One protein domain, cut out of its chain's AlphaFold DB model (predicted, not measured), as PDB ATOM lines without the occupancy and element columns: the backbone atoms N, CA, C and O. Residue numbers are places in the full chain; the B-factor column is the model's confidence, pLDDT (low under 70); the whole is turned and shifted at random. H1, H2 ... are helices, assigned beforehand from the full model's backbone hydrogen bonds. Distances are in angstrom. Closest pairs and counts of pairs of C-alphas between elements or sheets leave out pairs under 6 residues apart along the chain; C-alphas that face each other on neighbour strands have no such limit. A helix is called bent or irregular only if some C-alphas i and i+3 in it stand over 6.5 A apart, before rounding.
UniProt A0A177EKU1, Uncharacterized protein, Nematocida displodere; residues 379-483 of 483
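What this domain is: This is residues 379 to 483 of the 483 residues of an uncharacterized protein of Nematocida displodere (UniProt A0A177EKU1). A helical hairpin, H2 and H3, crosses the long helices H5 and H6, which lie loosely side by side; H7 completes a loose triangle with these two. H1 lies at one end of the longest axis and H7 at the other, and neither touches another helix; the short H4 packs on H2. The printed part has 105 residues, with seven named helices in the order H1 to H7 and no named strand: all helix. The whole is compact, with a radius of gyration of the C-alphas of 13.6 A, and it spans 39 by 32 by 24 A.

How they stand to each other: H1, residues 379 to 391, and H2, residues 393 to 401, meet only through their link. H1 is close to but not clearly touching H3, residues 408 to 419; their closest C-alphas, of Ile 389 and Leu 418, are 6.9 A apart. H2 is the hub, touching three helices. H2 and H3 form a helical hairpin, at a shallow tilt of 18 degrees, opposite ways; their closest C-alphas, of Leu 400 and Arg 412, are 6.0 A apart. H2 touches H4, residues 427 to 430, where the closest C-alphas, of Val 394 and Ala 428, are 6.2 A apart. H2 only just touches H5, residues 432 to 448, with 3 pairs of C-alphas within 8 A; the closest are those of Leu 397 and Ala 434, 6.7 A, and the lines are about perpendicular at 74 degrees. H3 touches H6, residues 451 to 465, about perpendicular at 77 degrees, through its residues 416 to 419 alone; the closest C-alphas are those of Ser 417 and Glu 453, 6.5 A. H5 and H6 are near each other. H7, residues 471 to 479, is close to but not clearly touching H6, at a shallow tilt of 13 degrees, opposite ways; the C-alphas of Tyr 465 and His 473, their closest, are 7.4 A apart. Every O i to N i+4 pair is within hydrogen-bond range in H3 and H6, against 7 of 9 in H1, 4 of 5 in H2, 11 of 13 in H5 and 4 of 5 in H7; H4 is too short for such a pair.

Where its parts are: H1 begins at C-alpha 379 (137.535, 143.716, 90.599) and is 19.1 A long; it is only just irregular, with C-alphas 380 and 383 6.9 A apart. H2 is 13.5 A long, H3 16.9 A and H4 5.9 A. H5, 24.7 A, has a kink of 41 degrees near residue 442 and is irregular, with C-alphas 444 and 447 8.8 A apart. H6 is 21.0 A long; H7, 12.8 A, ends at C-alpha 479 (145.916, 175.488, 96.249).

The domain as a whole: The two C-alphas farthest apart, of Leu 380 and Asp 471, are 42.2 A apart. The printed part has no cut, and no link is long. It ends at Gly 483, the chain's last residue. The mean pLDDT of the printed part is 70.3; 51 residues are under 70, among them residues 426 to 450 and 461 to 483.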
ATOM      1  N   GLU A 379     136.159 143.607  91.133       73.06
ATOM      2  CA  GLU A 379     137.535 143.716  90.599       73.06
ATOM      3  C   GLU A 379     137.729 142.969  89.271       73.06
ATOM      4  O   GLU A 379     138.475 143.419  88.408       73.06
ATOM      5  N   LEU A 380     137.010 141.860  89.087       67.31
ATOM      6  CA  LEU A 380     137.121 141.003  87.911       67.31
ATOM      7  C   LEU A 380     136.567 141.677  86.642       67.31
ATOM      8  O   LEU A 380     137.160 141.562  85.574       67.31
ATOM      9  N   GLU A 381     135.480 142.445  86.768       76.69
ATOM     10  CA  GLU A 381     134.852 143.172  85.652       76.69
ATOM     11  C   GLU A 381     135.354 144.618  85.504       76.69
ATOM     12  O   GLU A 381     135.165 145.236  84.449       76.69
ATOM     13  N   LYS A 382     136.052 145.166  86.511       79.56
ATOM     14  CA  LYS A 382     136.577 146.542  86.476       79.56
ATOM     15  C   LYS A 382     137.436 146.813  85.249       79.56
ATOM     16  O   LYS A 382     137.264 147.853  84.621       79.56
ATOM     17  N   ALA A 383     138.285 145.871  84.840       80.62
ATOM     18  CA  ALA A 383     139.116 146.028  83.645       80.62
ATOM     19  C   ALA A 383     138.280 146.256  82.366       80.62
ATOM     20  O   ALA A 383     138.624 147.094  81.527       80.62
ATOM     21  N   GLY A 384     137.150 145.556  82.224       82.94
ATOM     22  CA  GLY A 384     136.240 145.710  81.087       82.94
ATOM     23  C   GLY A 384     135.509 147.056  81.088       82.94
ATOM     24  O   GLY A 384     135.373 147.698  80.037       82.94
ATOM     25  N   VAL A 385     135.085 147.515  82.267       85.06
ATOM     26  CA  VAL A 385     134.462 148.836  82.453       85.06
ATOM     27  C   VAL A 385     135.479 149.949  82.190       85.06
ATOM     28  O   VAL A 385     135.214 150.835  81.380       85.06
ATOM     29  N   HIS A 386     136.684 149.857  82.759       87.00
ATOM     30  CA  HIS A 386     137.772 150.821  82.550       87.00
ATOM     31  C   HIS A 386     138.140 150.941  81.071       87.00
ATOM     32  O   HIS A 386     138.263 152.046  80.552       87.00
ATOM     33  N   LYS A 387     138.238 149.817  80.348       86.94
ATOM     34  CA  LYS A 387     138.486 149.824  78.899       86.94
ATOM     35  C   LYS A 387     137.379 150.547  78.126       86.94
ATOM     36  O   LYS A 387     137.658 151.232  77.142       86.94
ATOM     37  N   THR A 388     136.127 150.402  78.560       87.88
ATOM     38  CA  THR A 388     134.982 151.093  77.951       87.88
ATOM     39  C   THR A 388     135.045 152.599  78.204       87.88
ATOM     40  O   THR A 388     134.854 153.368  77.262       87.88
ATOM     41  N   ILE A 389     135.387 153.018  79.426       88.56
ATOM     42  CA  ILE A 389     135.595 154.429  79.783       88.56
ATOM     43  C   ILE A 389     136.761 155.013  78.974       88.56
ATOM     44  O   ILE A 389     136.591 156.032  78.312       88.56
ATOM     45  N   ALA A 390     137.911 154.332  78.933       85.62
ATOM     46  CA  ALA A 390     139.097 154.778  78.204       85.62
ATOM     47  C   ALA A 390     138.803 155.010  76.714       85.62
ATOM     48  O   ALA A 390     139.177 156.040  76.154       85.62
ATOM     49  N   LYS A 391     138.070 154.083  76.080       86.62
ATOM     50  CA  LYS A 391     137.673 154.194  74.668       86.62
ATOM     51  C   LYS A 391     136.771 155.404  74.400       86.62
ATOM     52  O   LYS A 391     136.807 155.943  73.298       86.62
ATOM     53  N   ASN A 392     135.962 155.815  75.375       88.75
ATOM     54  CA  ASN A 392     134.965 156.874  75.215       88.75
ATOM     55  C   ASN A 392     135.279 158.145  76.019       88.75
ATOM     56  O   ASN A 392     134.400 158.984  76.208       88.75
ATOM     57  N   ALA A 393     136.523 158.318  76.469       83.62
ATOM     58  CA  ALA A 393     136.910 159.448  77.309       83.62
ATOM     59  C   ALA A 393     136.595 160.811  76.667       83.62
ATOM     60  O   ALA A 393     136.235 161.746  77.369       83.62
ATOM     61  N   VAL A 394     136.664 160.910  75.333       81.94
ATOM     62  CA  VAL A 394     136.321 162.137  74.589       81.94
ATOM     63  C   VAL A 394     134.863 162.529  74.787       81.94
ATOM     64  O   VAL A 394     134.585 163.651  75.186       81.94
ATOM     65  N   ALA A 395     133.943 161.588  74.575       86.00
ATOM     66  CA  ALA A 395     132.518 161.843  74.736       86.00
ATOM     67  C   ALA A 395     132.168 162.192  76.191       86.00
ATOM     68  O   ALA A 395     131.344 163.063  76.444       86.00
ATOM     69  N   LEU A 396     132.833 161.558  77.166       87.62
ATOM     70  CA  LEU A 396     132.654 161.889  78.584       87.62
ATOM     71  C   LEU A 396     133.126 163.313  78.924       87.62
ATOM     72  O   LEU A 396     132.542 163.949  79.797       87.62
ATOM     73  N   LEU A 397     134.144 163.831  78.232       79.62
ATOM     74  CA  LEU A 397     134.617 165.207  78.412       79.62
ATOM     75  C   LEU A 397     133.706 166.236  77.775       79.62
ATOM     76  O   LEU A 397     133.464 167.276  78.374       79.62
ATOM     77  N   GLU A 398     133.181 165.943  76.590       82.88
ATOM     78  CA  GLU A 398     132.162 166.786  75.961       82.88
ATOM     79  C   GLU A 398     130.933 166.897  76.878       82.88
ATOM     80  O   GLU A 398     130.353 167.969  77.032       82.88
ATOM     81  N   MET A 399     130.597 165.825  77.603       86.94
ATOM     82  CA  MET A 399     129.550 165.867  78.624       86.94
ATOM     83  C   MET A 399     129.895 166.747  79.838       86.94
ATOM     84  O   MET A 399     128.974 167.125  80.559       86.94
ATOM     85  N   LEU A 400     131.158 167.115  80.082       80.69
ATOM     86  CA  LEU A 400     131.548 168.013  81.182       80.69
ATOM     87  C   LEU A 400     131.140 169.469  80.906       80.69
ATOM     88  O   LEU A 400     130.845 170.217  81.839       80.69
ATOM     89  N   GLU A 401     131.054 169.847  79.627       76.94
ATOM     90  CA  GLU A 401     130.539 171.149  79.170       76.94
ATOM     91  C   GLU A 401     129.027 171.285  79.407       76.94
ATOM     92  O   GLU A 401     128.483 172.388  79.440       76.94
ATOM     93  N   VAL A 402     128.329 170.165  79.614       80.31
ATOM     94  CA  VAL A 402     126.886 170.146  79.848       80.31
ATOM     95  C   VAL A 402     126.578 170.552  81.288       80.31
ATOM     96  O   VAL A 402     127.131 170.025  82.257       80.31
ATOM     97  N   HIS A 403     125.653 171.497  81.452       79.19
ATOM     98  CA  HIS A 403     125.228 172.010  82.754       79.19
ATOM     99  C   HIS A 403     123.724 171.782  82.958       79.19
ATOM    100  O   HIS A 403     122.927 172.692  82.730       79.19
ATOM    101  N   PRO A 404     123.316 170.561  83.358       77.75
ATOM    102  CA  PRO A 404     121.909 170.244  83.553       77.75
ATOM    103  C   PRO A 404     121.330 171.013  84.746       77.75
ATOM    104  O   PRO A 404     121.949 171.104  85.813       77.75
ATOM    105  N   ILE A 405     120.119 171.545  84.572       72.75
ATOM    106  CA  ILE A 405     119.393 172.283  85.613       72.75
ATOM    107  C   ILE A 405     119.156 171.349  86.810       72.75
ATOM    108  O   ILE A 405     118.700 170.222  86.652       72.75
ATOM    109  N   GLY A 406     119.519 171.798  88.014       70.06
ATOM    110  CA  GLY A 406     119.310 171.055  89.265       70.06
ATOM    111  C   GLY A 406     120.260 169.876  89.527       70.06
ATOM    112  O   GLY A 406     120.385 169.473  90.677       70.06
ATOM    113  N   ARG A 407     120.976 169.356  88.515       69.62
ATOM    114  CA  ARG A 407     121.882 168.187  88.648       69.62
ATOM    115  C   ARG A 407     123.345 168.465  88.271       69.62
ATOM    116  O   ARG A 407     124.164 167.549  88.255       69.62
ATOM    117  N   ALA A 408     123.710 169.718  87.982       74.25
ATOM    118  CA  ALA A 408     125.044 170.076  87.485       74.25
ATOM    119  C   ALA A 408     126.197 169.581  88.377       74.25
ATOM    120  O   ALA A 408     127.197 169.077  87.876       74.25
ATOM    121  N   VAL A 409     126.061 169.684  89.701       75.25
ATOM    122  CA  VAL A 409     127.116 169.288  90.648       75.25
ATOM    123  C   VAL A 409     127.379 167.780  90.605       75.25
ATOM    124  O   VAL A 409     128.543 167.381  90.548       75.25
ATOM    125  N   GLU A 410     126.315 166.979  90.628       80.56
ATOM    126  CA  GLU A 410     126.355 165.515  90.629       80.56
ATOM    127  C   GLU A 410     126.839 164.977  89.279       80.56
ATOM    128  O   GLU A 410     127.730 164.135  89.228       80.56
ATOM    129  N   HIS A 411     126.319 165.515  88.171       83.25
ATOM    130  CA  HIS A 411     126.741 165.146  86.815       83.25
ATOM    131  C   HIS A 411     128.255 165.299  86.620       83.25
ATOM    132  O   HIS A 411     128.938 164.368  86.194       83.25
ATOM    133  N   ARG A 412     128.810 166.451  87.013       78.62
ATOM    134  CA  ARG A 412     130.252 166.711  86.899       78.62
ATOM    135  C   ARG A 412     131.083 165.807  87.818       78.62
ATOM    136  O   ARG A 412     132.148 165.351  87.414       78.62
ATOM    137  N   GLN A 413     130.591 165.491  89.021       79.50
ATOM    138  CA  GLN A 413     131.238 164.516  89.915       79.50
ATOM    139  C   GLN A 413     131.275 163.114  89.304       79.50
ATOM    140  O   GLN A 413     132.316 162.463  89.348       79.50
ATOM    141  N   SER A 414     130.179 162.674  88.687       87.44
ATOM    142  CA  SER A 414     130.114 161.390  87.992       87.44
ATOM    143  C   SER A 414     131.153 161.301  86.873       87.44
ATOM    144  O   SER A 414     131.870 160.305  86.789       87.44
ATOM    145  N   ILE A 415     131.322 162.359  86.073       86.81
ATOM    146  CA  ILE A 415     132.351 162.405  85.018       86.81
ATOM    147  C   ILE A 415     133.760 162.311  85.608       86.81
ATOM    148  O   ILE A 415     134.565 161.502  85.147       86.81
ATOM    149  N   LEU A 416     134.069 163.105  86.638       79.69
ATOM    150  CA  LEU A 416     135.392 163.080  87.272       79.69
ATOM    151  C   LEU A 416     135.707 161.715  87.893       79.69
ATOM    152  O   LEU A 416     136.834 161.241  87.765       79.69
ATOM    153  N   SER A 417     134.717 161.062  88.503       83.50
ATOM    154  CA  SER A 417     134.890 159.732  89.087       83.50
ATOM    155  C   SER A 417     135.177 158.668  88.025       83.50
ATOM    156  O   SER A 417     136.059 157.827  88.202       83.50
ATOM    157  N   LEU A 418     134.501 158.753  86.873       88.62
ATOM    158  CA  LEU A 418     134.769 157.886  85.724       88.62
ATOM    159  C   LEU A 418     136.185 158.081  85.178       88.62
ATOM    160  O   LEU A 418     136.894 157.103  84.950       88.62
ATOM    161  N   LEU A 419     136.620 159.331  84.995       82.56
ATOM    162  CA  LEU A 419     137.972 159.635  84.517       82.56
ATOM    163  C   LEU A 419     139.047 159.210  85.527       82.56
ATOM    164  O   LEU A 419     140.070 158.657  85.131       82.56
ATOM    165  N   GLY A 420     138.793 159.387  86.826       77.62
ATOM    166  CA  GLY A 420     139.699 158.997  87.908       77.62
ATOM    167  C   GLY A 420     139.918 157.487  88.062       77.62
ATOM    168  O   GLY A 420     140.799 157.077  88.818       77.62
ATOM    169  N   ALA A 421     139.144 156.653  87.363       79.00
ATOM    170  CA  ALA A 421     139.354 155.208  87.311       79.00
ATOM    171  C   ALA A 421     140.390 154.765  86.271       79.00
ATOM    172  O   ALA A 421     140.804 153.604  86.274       79.00
ATOM    173  N   LEU A 422     140.810 155.661  85.381       79.31
ATOM    174  CA  LEU A 422     141.822 155.363  84.378       79.31
ATOM    175  C   LEU A 422     143.214 155.350  85.024       79.31
ATOM    176  O   LEU A 422     143.511 156.162  85.891       79.31
ATOM    177  N   GLU A 423     144.079 154.425  84.615       73.31
ATOM    178  CA  GLU A 423     145.474 154.391  85.090       73.31
ATOM    179  C   GLU A 423     146.351 155.399  84.342       73.31
ATOM    180  O   GLU A 423     147.303 155.943  84.893       73.31
ATOM    181  N   GLU A 424     145.986 155.689  83.097       72.75
ATOM    182  CA  GLU A 424     146.657 156.650  82.234       72.75
ATOM    183  C   GLU A 424     145.690 157.755  81.816       72.75
ATOM    184  O   GLU A 424     144.467 157.614  81.888       72.75
ATOM    185  N   VAL A 425     146.244 158.877  81.366       70.19
ATOM    186  CA  VAL A 425     145.470 159.997  80.831       70.19
ATOM    187  C   VAL A 425     145.300 159.791  79.323       70.19
ATOM    188  O   VAL A 425     146.293 159.868  78.594       70.19
ATOM    189  N   PRO A 426     144.068 159.589  78.819       69.12
ATOM    190  CA  PRO A 426     143.801 159.568  77.386       69.12
ATOM    191  C   PRO A 426     144.376 160.788  76.659       69.12
ATOM    192  O   PRO A 426     144.097 161.924  77.035       69.12
ATOM    193  N   LEU A 427     145.096 160.569  75.552       65.00
ATOM    194  CA  LEU A 427     145.701 161.649  74.752       65.00
ATOM    195  C   LEU A 427     144.699 162.733  74.317       65.00
ATOM    196  O   LEU A 427     145.051 163.898  74.153       65.00
ATOM    197  N   ALA A 428     143.431 162.371  74.150       62.94
ATOM    198  CA  ALA A 428     142.394 163.314  73.755       62.94
ATOM    199  C   ALA A 428     142.084 164.398  74.814       62.94
ATOM    200  O   ALA A 428     141.476 165.411  74.469       62.94
ATOM    201  N   LEU A 429     142.534 164.222  76.064       65.38
ATOM    202  CA  LEU A 429     142.393 165.192  77.157       65.38
ATOM    203  C   LEU A 429     143.369 166.371  77.079       65.38
ATOM    204  O   LEU A 429     143.165 167.355  77.782       65.38
ATOM    205  N   TYR A 430     144.414 166.320  76.251       66.88
ATOM    206  CA  TYR A 430     145.411 167.400  76.160       66.88
ATOM    207  C   TYR A 430     144.943 168.613  75.328       66.88
ATOM    208  O   TYR A 430     145.748 169.448  74.922       66.88
ATOM    209  N   ARG A 431     143.638 168.732  75.051       64.50
ATOM    210  CA  ARG A 431     143.068 169.877  74.327       64.50
ATOM    211  C   ARG A 431     142.839 171.058  75.282       64.50
ATOM    212  O   ARG A 431     142.293 170.829  76.360       64.50
ATOM    213  N   PRO A 432     143.148 172.310  74.886       62.56
ATOM    214  CA  PRO A 432     143.016 173.487  75.754       62.56
ATOM    215  C   PRO A 432     141.655 173.619  76.456       62.56
ATOM    216  O   PRO A 432     141.612 173.866  77.656       62.56
ATOM    217  N   ASN A 433     140.548 173.375  75.751       62.25
ATOM    218  CA  ASN A 433     139.204 173.481  76.334       62.25
ATOM    219  C   ASN A 433     138.944 172.407  77.403       62.25
ATOM    220  O   ASN A 433     138.458 172.719  78.486       62.25
ATOM    221  N   ALA A 434     139.334 171.156  77.133       65.69
ATOM    222  CA  ALA A 434     139.194 170.047  78.080       65.69
ATOM    223  C   ALA A 434     140.028 170.284  79.347       65.69
ATOM    224  O   ALA A 434     139.561 170.041  80.457       65.69
ATOM    225  N   ILE A 435     141.232 170.833  79.168       65.44
ATOM    226  CA  ILE A 435     142.120 171.238  80.254       65.44
ATOM    227  C   ILE A 435     141.420 172.267  81.145       65.44
ATOM    228  O   ILE A 435     141.283 172.037  82.344       65.44
ATOM    229  N   VAL A 436     140.924 173.367  80.569       64.38
ATOM    230  CA  VAL A 436     140.237 174.435  81.317       64.38
ATOM    231  C   VAL A 436     139.029 173.901  82.085       64.38
ATOM    232  O   VAL A 436     138.857 174.247  83.251       64.38
ATOM    233  N   LEU A 437     138.231 173.023  81.476       65.94
ATOM    234  CA  LEU A 437     137.060 172.430  82.125       65.94
ATOM    235  C   LEU A 437     137.457 171.571  83.325       65.94
ATOM    236  O   LEU A 437     136.956 171.797  84.426       65.94
ATOM    237  N   VAL A 438     138.412 170.652  83.150       67.62
ATOM    238  CA  VAL A 438     138.922 169.818  84.247       67.62
ATOM    239  C   VAL A 438     139.520 170.694  85.354       67.62
ATOM    240  O   VAL A 438     139.214 170.485  86.524       67.62
ATOM    241  N   TYR A 439     140.303 171.722  85.013       66.38
ATOM    242  CA  TYR A 439     140.849 172.672  85.990       66.38
ATOM    243  C   TYR A 439     139.755 173.415  86.766       66.38
ATOM    244  O   TYR A 439     139.825 173.488  87.994       66.38
ATOM    245  N   SER A 440     138.753 173.956  86.068       64.88
ATOM    246  CA  SER A 440     137.670 174.734  86.682       64.88
ATOM    247  C   SER A 440     136.839 173.903  87.664       64.88
ATOM    248  O   SER A 440     136.481 174.386  88.737       64.88
ATOM    249  N   GLU A 441     136.622 172.624  87.358       66.44
ATOM    250  CA  GLU A 441     135.878 171.705  88.220       66.44
ATOM    251  C   GLU A 441     136.684 171.230  89.430       66.44
ATOM    252  O   GLU A 441     136.140 171.065  90.525       66.44
ATOM    253  N   VAL A 442     137.993 171.048  89.264       61.16
ATOM    254  CA  VAL A 442     138.889 170.611  90.339       61.16
ATOM    255  C   VAL A 442     139.144 171.732  91.341       61.16
ATOM    256  O   VAL A 442     139.101 171.485  92.545       61.16
ATOM    257  N   ALA A 443     139.338 172.969  90.873       59.16
ATOM    258  CA  ALA A 443     139.510 174.131  91.747       59.16
ATOM    259  C   ALA A 443     138.283 174.372  92.645       59.16
ATOM    260  O   ALA A 443     138.432 174.783  93.791       59.16
ATOM    261  N   ALA A 444     137.079 174.058  92.157       58.16
ATOM    262  CA  ALA A 444     135.842 174.225  92.913       58.16
ATOM    263  C   ALA A 444     135.590 173.126  93.969       58.16
ATOM    264  O   ALA A 444     134.755 173.322  94.850       58.16
ATOM    265  N   LYS A 445     136.251 171.956  93.882       60.19
ATOM    266  CA  LYS A 445     135.909 170.760  94.688       60.19
ATOM    267  C   LYS A 445     137.104 169.975  95.243       60.19
ATOM    268  O   LYS A 445     136.933 168.853  95.719       60.19
ATOM    269  N   ALA A 446     138.299 170.555  95.211       55.69
ATOM    270  CA  ALA A 446     139.574 169.940  95.586       55.69
ATOM    271  C   ALA A 446     139.554 169.118  96.885       55.69
ATOM    272  O   ALA A 446     140.098 168.012  96.944       55.69
ATOM    273  N   GLU A 447     138.914 169.641  97.930       57.12
ATOM    274  CA  GLU A 447     138.883 168.998  99.245       57.12
ATOM    275  C   GLU A 447     138.057 167.705  99.240       57.12
ATOM    276  O   GLU A 447     138.470 166.722  99.860       57.12
ATOM    277  N   ALA A 448     136.974 167.657  98.457       59.78
ATOM    278  CA  ALA A 448     135.989 166.575  98.445       59.78
ATOM    279  C   ALA A 448     136.335 165.387  97.523       59.78
ATOM    280  O   ALA A 448     135.610 164.395  97.511       59.78
ATOM    281  N   LEU A 449     137.417 165.470  96.741       64.31
ATOM    282  CA  LEU A 449     137.792 164.415  95.790       64.31
ATOM    283  C   LEU A 449     138.434 163.201  96.475       64.31
ATOM    284  O   LEU A 449     139.241 163.334  97.407       64.31
ATOM    285  N   ALA A 450     138.144 162.007  95.954       67.50
ATOM    286  CA  ALA A 450     138.734 160.768  96.439       67.50
ATOM    287  C   ALA A 450     140.242 160.703  96.129       67.50
ATOM    288  O   ALA A 450     140.747 161.298  95.176       67.50
ATOM    289  N   LYS A 451     140.998 159.920  96.914       72.81
ATOM    290  CA  LYS A 451     142.466 159.806  96.776       72.81
ATOM    291  C   LYS A 451     142.913 159.394  95.363       72.81
ATOM    292  O   LYS A 451     143.915 159.910  94.874       72.81
ATOM    293  N   LYS A 452     142.181 158.482  94.711       69.44
ATOM    294  CA  LYS A 452     142.491 158.024  93.344       69.44
ATOM    295  C   LYS A 452     142.238 159.106  92.296       69.44
ATOM    296  O   LYS A 452     143.092 159.323  91.447       69.44
ATOM    297  N   GLU A 453     141.139 159.843  92.417       72.38
ATOM    298  CA  GLU A 453     140.824 160.980  91.544       72.38
ATOM    299  C   GLU A 453     141.901 162.064  91.674       72.38
ATOM    300  O   GLU A 453     142.436 162.525  90.671       72.38
ATOM    301  N   LYS A 454     142.326 162.387  92.906       72.06
ATOM    302  CA  LYS A 454     143.455 163.297  93.174       72.06
ATOM    303  C   LYS A 454     144.764 162.821  92.537       72.06
ATOM    304  O   LYS A 454     145.517 163.633  92.006       72.06
ATOM    305  N   GLN A 455     145.049 161.518  92.581       74.88
ATOM    306  CA  GLN A 455     146.247 160.943  91.966       74.88
ATOM    307  C   GLN A 455     146.197 161.011  90.438       74.88
ATOM    308  O   GLN A 455     147.179 161.431  89.827       74.88
ATOM    309  N   TRP A 456     145.067 160.648  89.832       76.00
ATOM    310  CA  TRP A 456     144.874 160.752  88.388       76.00
ATOM    311  C   TRP A 456     144.983 162.204  87.921       76.00
ATOM    312  O   TRP A 456     145.709 162.502  86.977       76.00
ATOM    313  N   LEU A 457     144.361 163.132  88.650       70.62
ATOM    314  CA  LEU A 457     144.481 164.565  88.397       70.62
ATOM    315  C   LEU A 457     145.925 165.036  88.521       70.62
ATOM    316  O   LEU A 457     146.400 165.756  87.655       70.62
ATOM    317  N   ARG A 458     146.666 164.593  89.540       71.62
ATOM    318  CA  ARG A 458     148.098 164.897  89.658       71.62
ATOM    319  C   ARG A 458     148.883 164.374  88.451       71.62
ATOM    320  O   ARG A 458     149.764 165.082  87.970       71.62
ATOM    321  N   MET A 459     148.586 163.171  87.958       73.06
ATOM    322  CA  MET A 459     149.203 162.634  86.738       73.06
ATOM    323  C   MET A 459     148.846 163.479  85.515       73.06
ATOM    324  O   MET A 459     149.738 163.850  84.761       73.06
ATOM    325  N   TYR A 460     147.578 163.862  85.367       72.69
ATOM    326  CA  TYR A 460     147.114 164.759  84.313       72.69
ATOM    327  C   TYR A 460     147.830 166.106  84.337       72.69
ATOM    328  O   TYR A 460     148.401 166.513  83.329       72.69
ATOM    329  N   MET A 461     147.894 166.752  85.502       67.62
ATOM    330  CA  MET A 461     148.590 168.024  85.673       67.62
ATOM    331  C   MET A 461     150.085 167.891  85.361       67.62
ATOM    332  O   MET A 461     150.626 168.717  84.629       67.62
ATOM    333  N   LYS A 462     150.765 166.846  85.853       67.75
ATOM    334  CA  LYS A 462     152.191 166.614  85.550       67.75
ATOM    335  C   LYS A 462     152.440 166.406  84.057       67.75
ATOM    336  O   LYS A 462     153.411 166.936  83.529       67.75
ATOM    337  N   SER A 463     151.561 165.686  83.368       64.75
ATOM    338  CA  SER A 463     151.661 165.498  81.918       64.75
ATOM    339  C   SER A 463     151.312 166.762  81.119       64.75
ATOM    340  O   SER A 463     151.698 166.882  79.962       64.75
ATOM    341  N   LEU A 464     150.602 167.725  81.716       61.84
ATOM    342  CA  LEU A 464     150.350 169.042  81.123       61.84
ATOM    343  C   LEU A 464     151.529 170.005  81.273       61.84
ATOM    344  O   LEU A 464     151.720 170.862  80.412       61.84
ATOM    345  N   TYR A 465     152.335 169.846  82.326       54.03
ATOM    346  CA  TYR A 465     153.542 170.640  82.579       54.03
ATOM    347  C   TYR A 465     154.559 170.550  81.430       54.03
ATOM    348  O   TYR A 465     155.272 171.508  81.150       54.03
ATOM    349  N   SER A 466     154.597 169.426  80.700       52.09
ATOM    350  CA  SER A 466     155.435 169.295  79.500       52.09
ATOM    351  C   SER A 466     154.900 170.059  78.280       52.09
ATOM    352  O   SER A 466     155.552 170.051  77.240       52.09
ATOM    353  N   ILE A 467     153.713 170.672  78.374       52.19
ATOM    354  CA  ILE A 467     152.991 171.287  77.248       52.19
ATOM    355  C   ILE A 467     152.720 172.791  77.480       52.19
ATOM    356  O   ILE A 467     152.756 173.549  76.515       52.19
ATOM    357  N   TYR A 468     152.494 173.259  78.720       50.84
ATOM    358  CA  TYR A 468     152.212 174.677  79.033       50.84
ATOM    359  C   TYR A 468     152.999 175.192  80.260       50.84
ATOM    360  O   TYR A 468     153.171 174.473  81.238       50.84
ATOM    361  N   HIS A 469     153.470 176.447  80.186       49.53
ATOM    362  CA  HIS A 469     154.348 177.139  81.152       49.53
ATOM    363  C   HIS A 469     153.879 177.135  82.633       49.53
ATOM    364  O   HIS A 469     152.700 177.004  82.952       49.53
ATOM    365  N   THR A 470     154.851 177.355  83.524       53.38
ATOM    366  CA  THR A 470     154.969 176.902  84.925       53.38
ATOM    367  C   THR A 470     154.204 177.693  86.002       53.38
ATOM    368  O   THR A 470     153.779 177.110  86.997       53.38
ATOM    369  N   ASP A 471     153.943 178.991  85.827       55.12
ATOM    370  CA  ASP A 471     153.515 179.844  86.958       55.12
ATOM    371  C   ASP A 471     152.052 179.656  87.401       55.12
ATOM    372  O   ASP A 471     151.720 179.796  88.583       55.12
ATOM    373  N   THR A 472     151.151 179.320  86.477       54.69
ATOM    374  CA  THR A 472     149.739 179.039  86.802       54.69
ATOM    375  C   THR A 472     149.584 177.647  87.421       54.69
ATOM    376  O   THR A 472     148.714 177.423  88.260       54.69
ATOM    377  N   HIS A 473     150.458 176.720  87.032       53.78
ATOM    378  CA  HIS A 473     150.462 175.329  87.464       53.78
ATOM    379  C   HIS A 473     150.830 175.187  88.946       53.78
ATOM    380  O   HIS A 473     150.095 174.551  89.705       53.78
ATOM    381  N   ASP A 474     151.904 175.849  89.379       56.84
ATOM    382  CA  ASP A 474     152.407 175.747  90.753       56.84
ATOM    383  C   ASP A 474     151.448 176.372  91.775       56.84
ATOM    384  O   ASP A 474     151.238 175.826  92.860       56.84
ATOM    385  N   ARG A 475     150.772 177.472  91.411       55.75
ATOM    386  CA  ARG A 475     149.728 178.082  92.254       55.75
ATOM    387  C   ARG A 475     148.516 177.169  92.435       55.75
ATOM    388  O   ARG A 475     147.929 177.144  93.514       55.75
ATOM    389  N   ILE A 476     148.153 176.413  91.401       52.06
ATOM    390  CA  ILE A 476     147.030 175.473  91.460       52.06
ATOM    391  C   ILE A 476     147.426 174.221  92.248       52.06
ATOM    392  O   ILE A 476     146.680 173.809  93.129       52.06
ATOM    393  N   LEU A 477     148.612 173.647  92.021       56.62
ATOM    394  CA  LEU A 477     149.105 172.522  92.829       56.62
ATOM    395  C   LEU A 477     149.197 172.875  94.320       56.62
ATOM    396  O   LEU A 477     148.801 172.060  95.161       56.62
ATOM    397  N   ALA A 478     149.649 174.091  94.640       60.75
ATOM    398  CA  ALA A 478     149.680 174.614  96.002       60.75
ATOM    399  C   ALA A 478     148.268 174.789  96.592       60.75
ATOM    400  O   ALA A 478     148.028 174.375  97.724       60.75
ATOM    401  N   GLY A 479     147.313 175.326  95.821       53.06
ATOM    402  CA  GLY A 479     145.916 175.488  96.249       53.06
ATOM    403  C   GLY A 479     145.139 174.176  96.419       53.06
ATOM    404  O   GLY A 479     144.183 174.128  97.184       53.06
ATOM    405  N   LEU A 480     145.556 173.098  95.745       50.25
ATOM    406  CA  LEU A 480     144.943 171.766  95.843       50.25
ATOM    407  C   LEU A 480     145.595 170.868  96.913       50.25
ATOM    408  O   LEU A 480     145.150 169.734  97.107       50.25
ATOM    409  N   GLY A 481     146.668 171.324  97.575       54.91
ATOM    410  CA  GLY A 481     147.449 170.504  98.512       54.91
ATOM    411  C   GLY A 481     148.128 169.299  97.845       54.91
ATOM    412  O   GLY A 481     148.316 168.258  98.474       54.91
ATOM    413  N   LEU A 482     148.436 169.404  96.547       53.75
ATOM    414  CA  LEU A 482     148.992 168.318  95.734       53.75
ATOM    415  C   LEU A 482     150.493 168.467  95.441       53.75
ATOM    416  O   LEU A 482     151.017 167.577  94.756       53.75
ATOM    417  N   GLY A 483     151.121 169.532  95.956       52.59
ATOM    418  CA  GLY A 483     152.561 169.824  95.888       52.59
ATOM    419  C   GLY A 483     153.447 168.795  96.572       52.59
ATOM    420  O   GLY A 483     152.992 168.178  97.564       52.59
TER     421      GLY A 483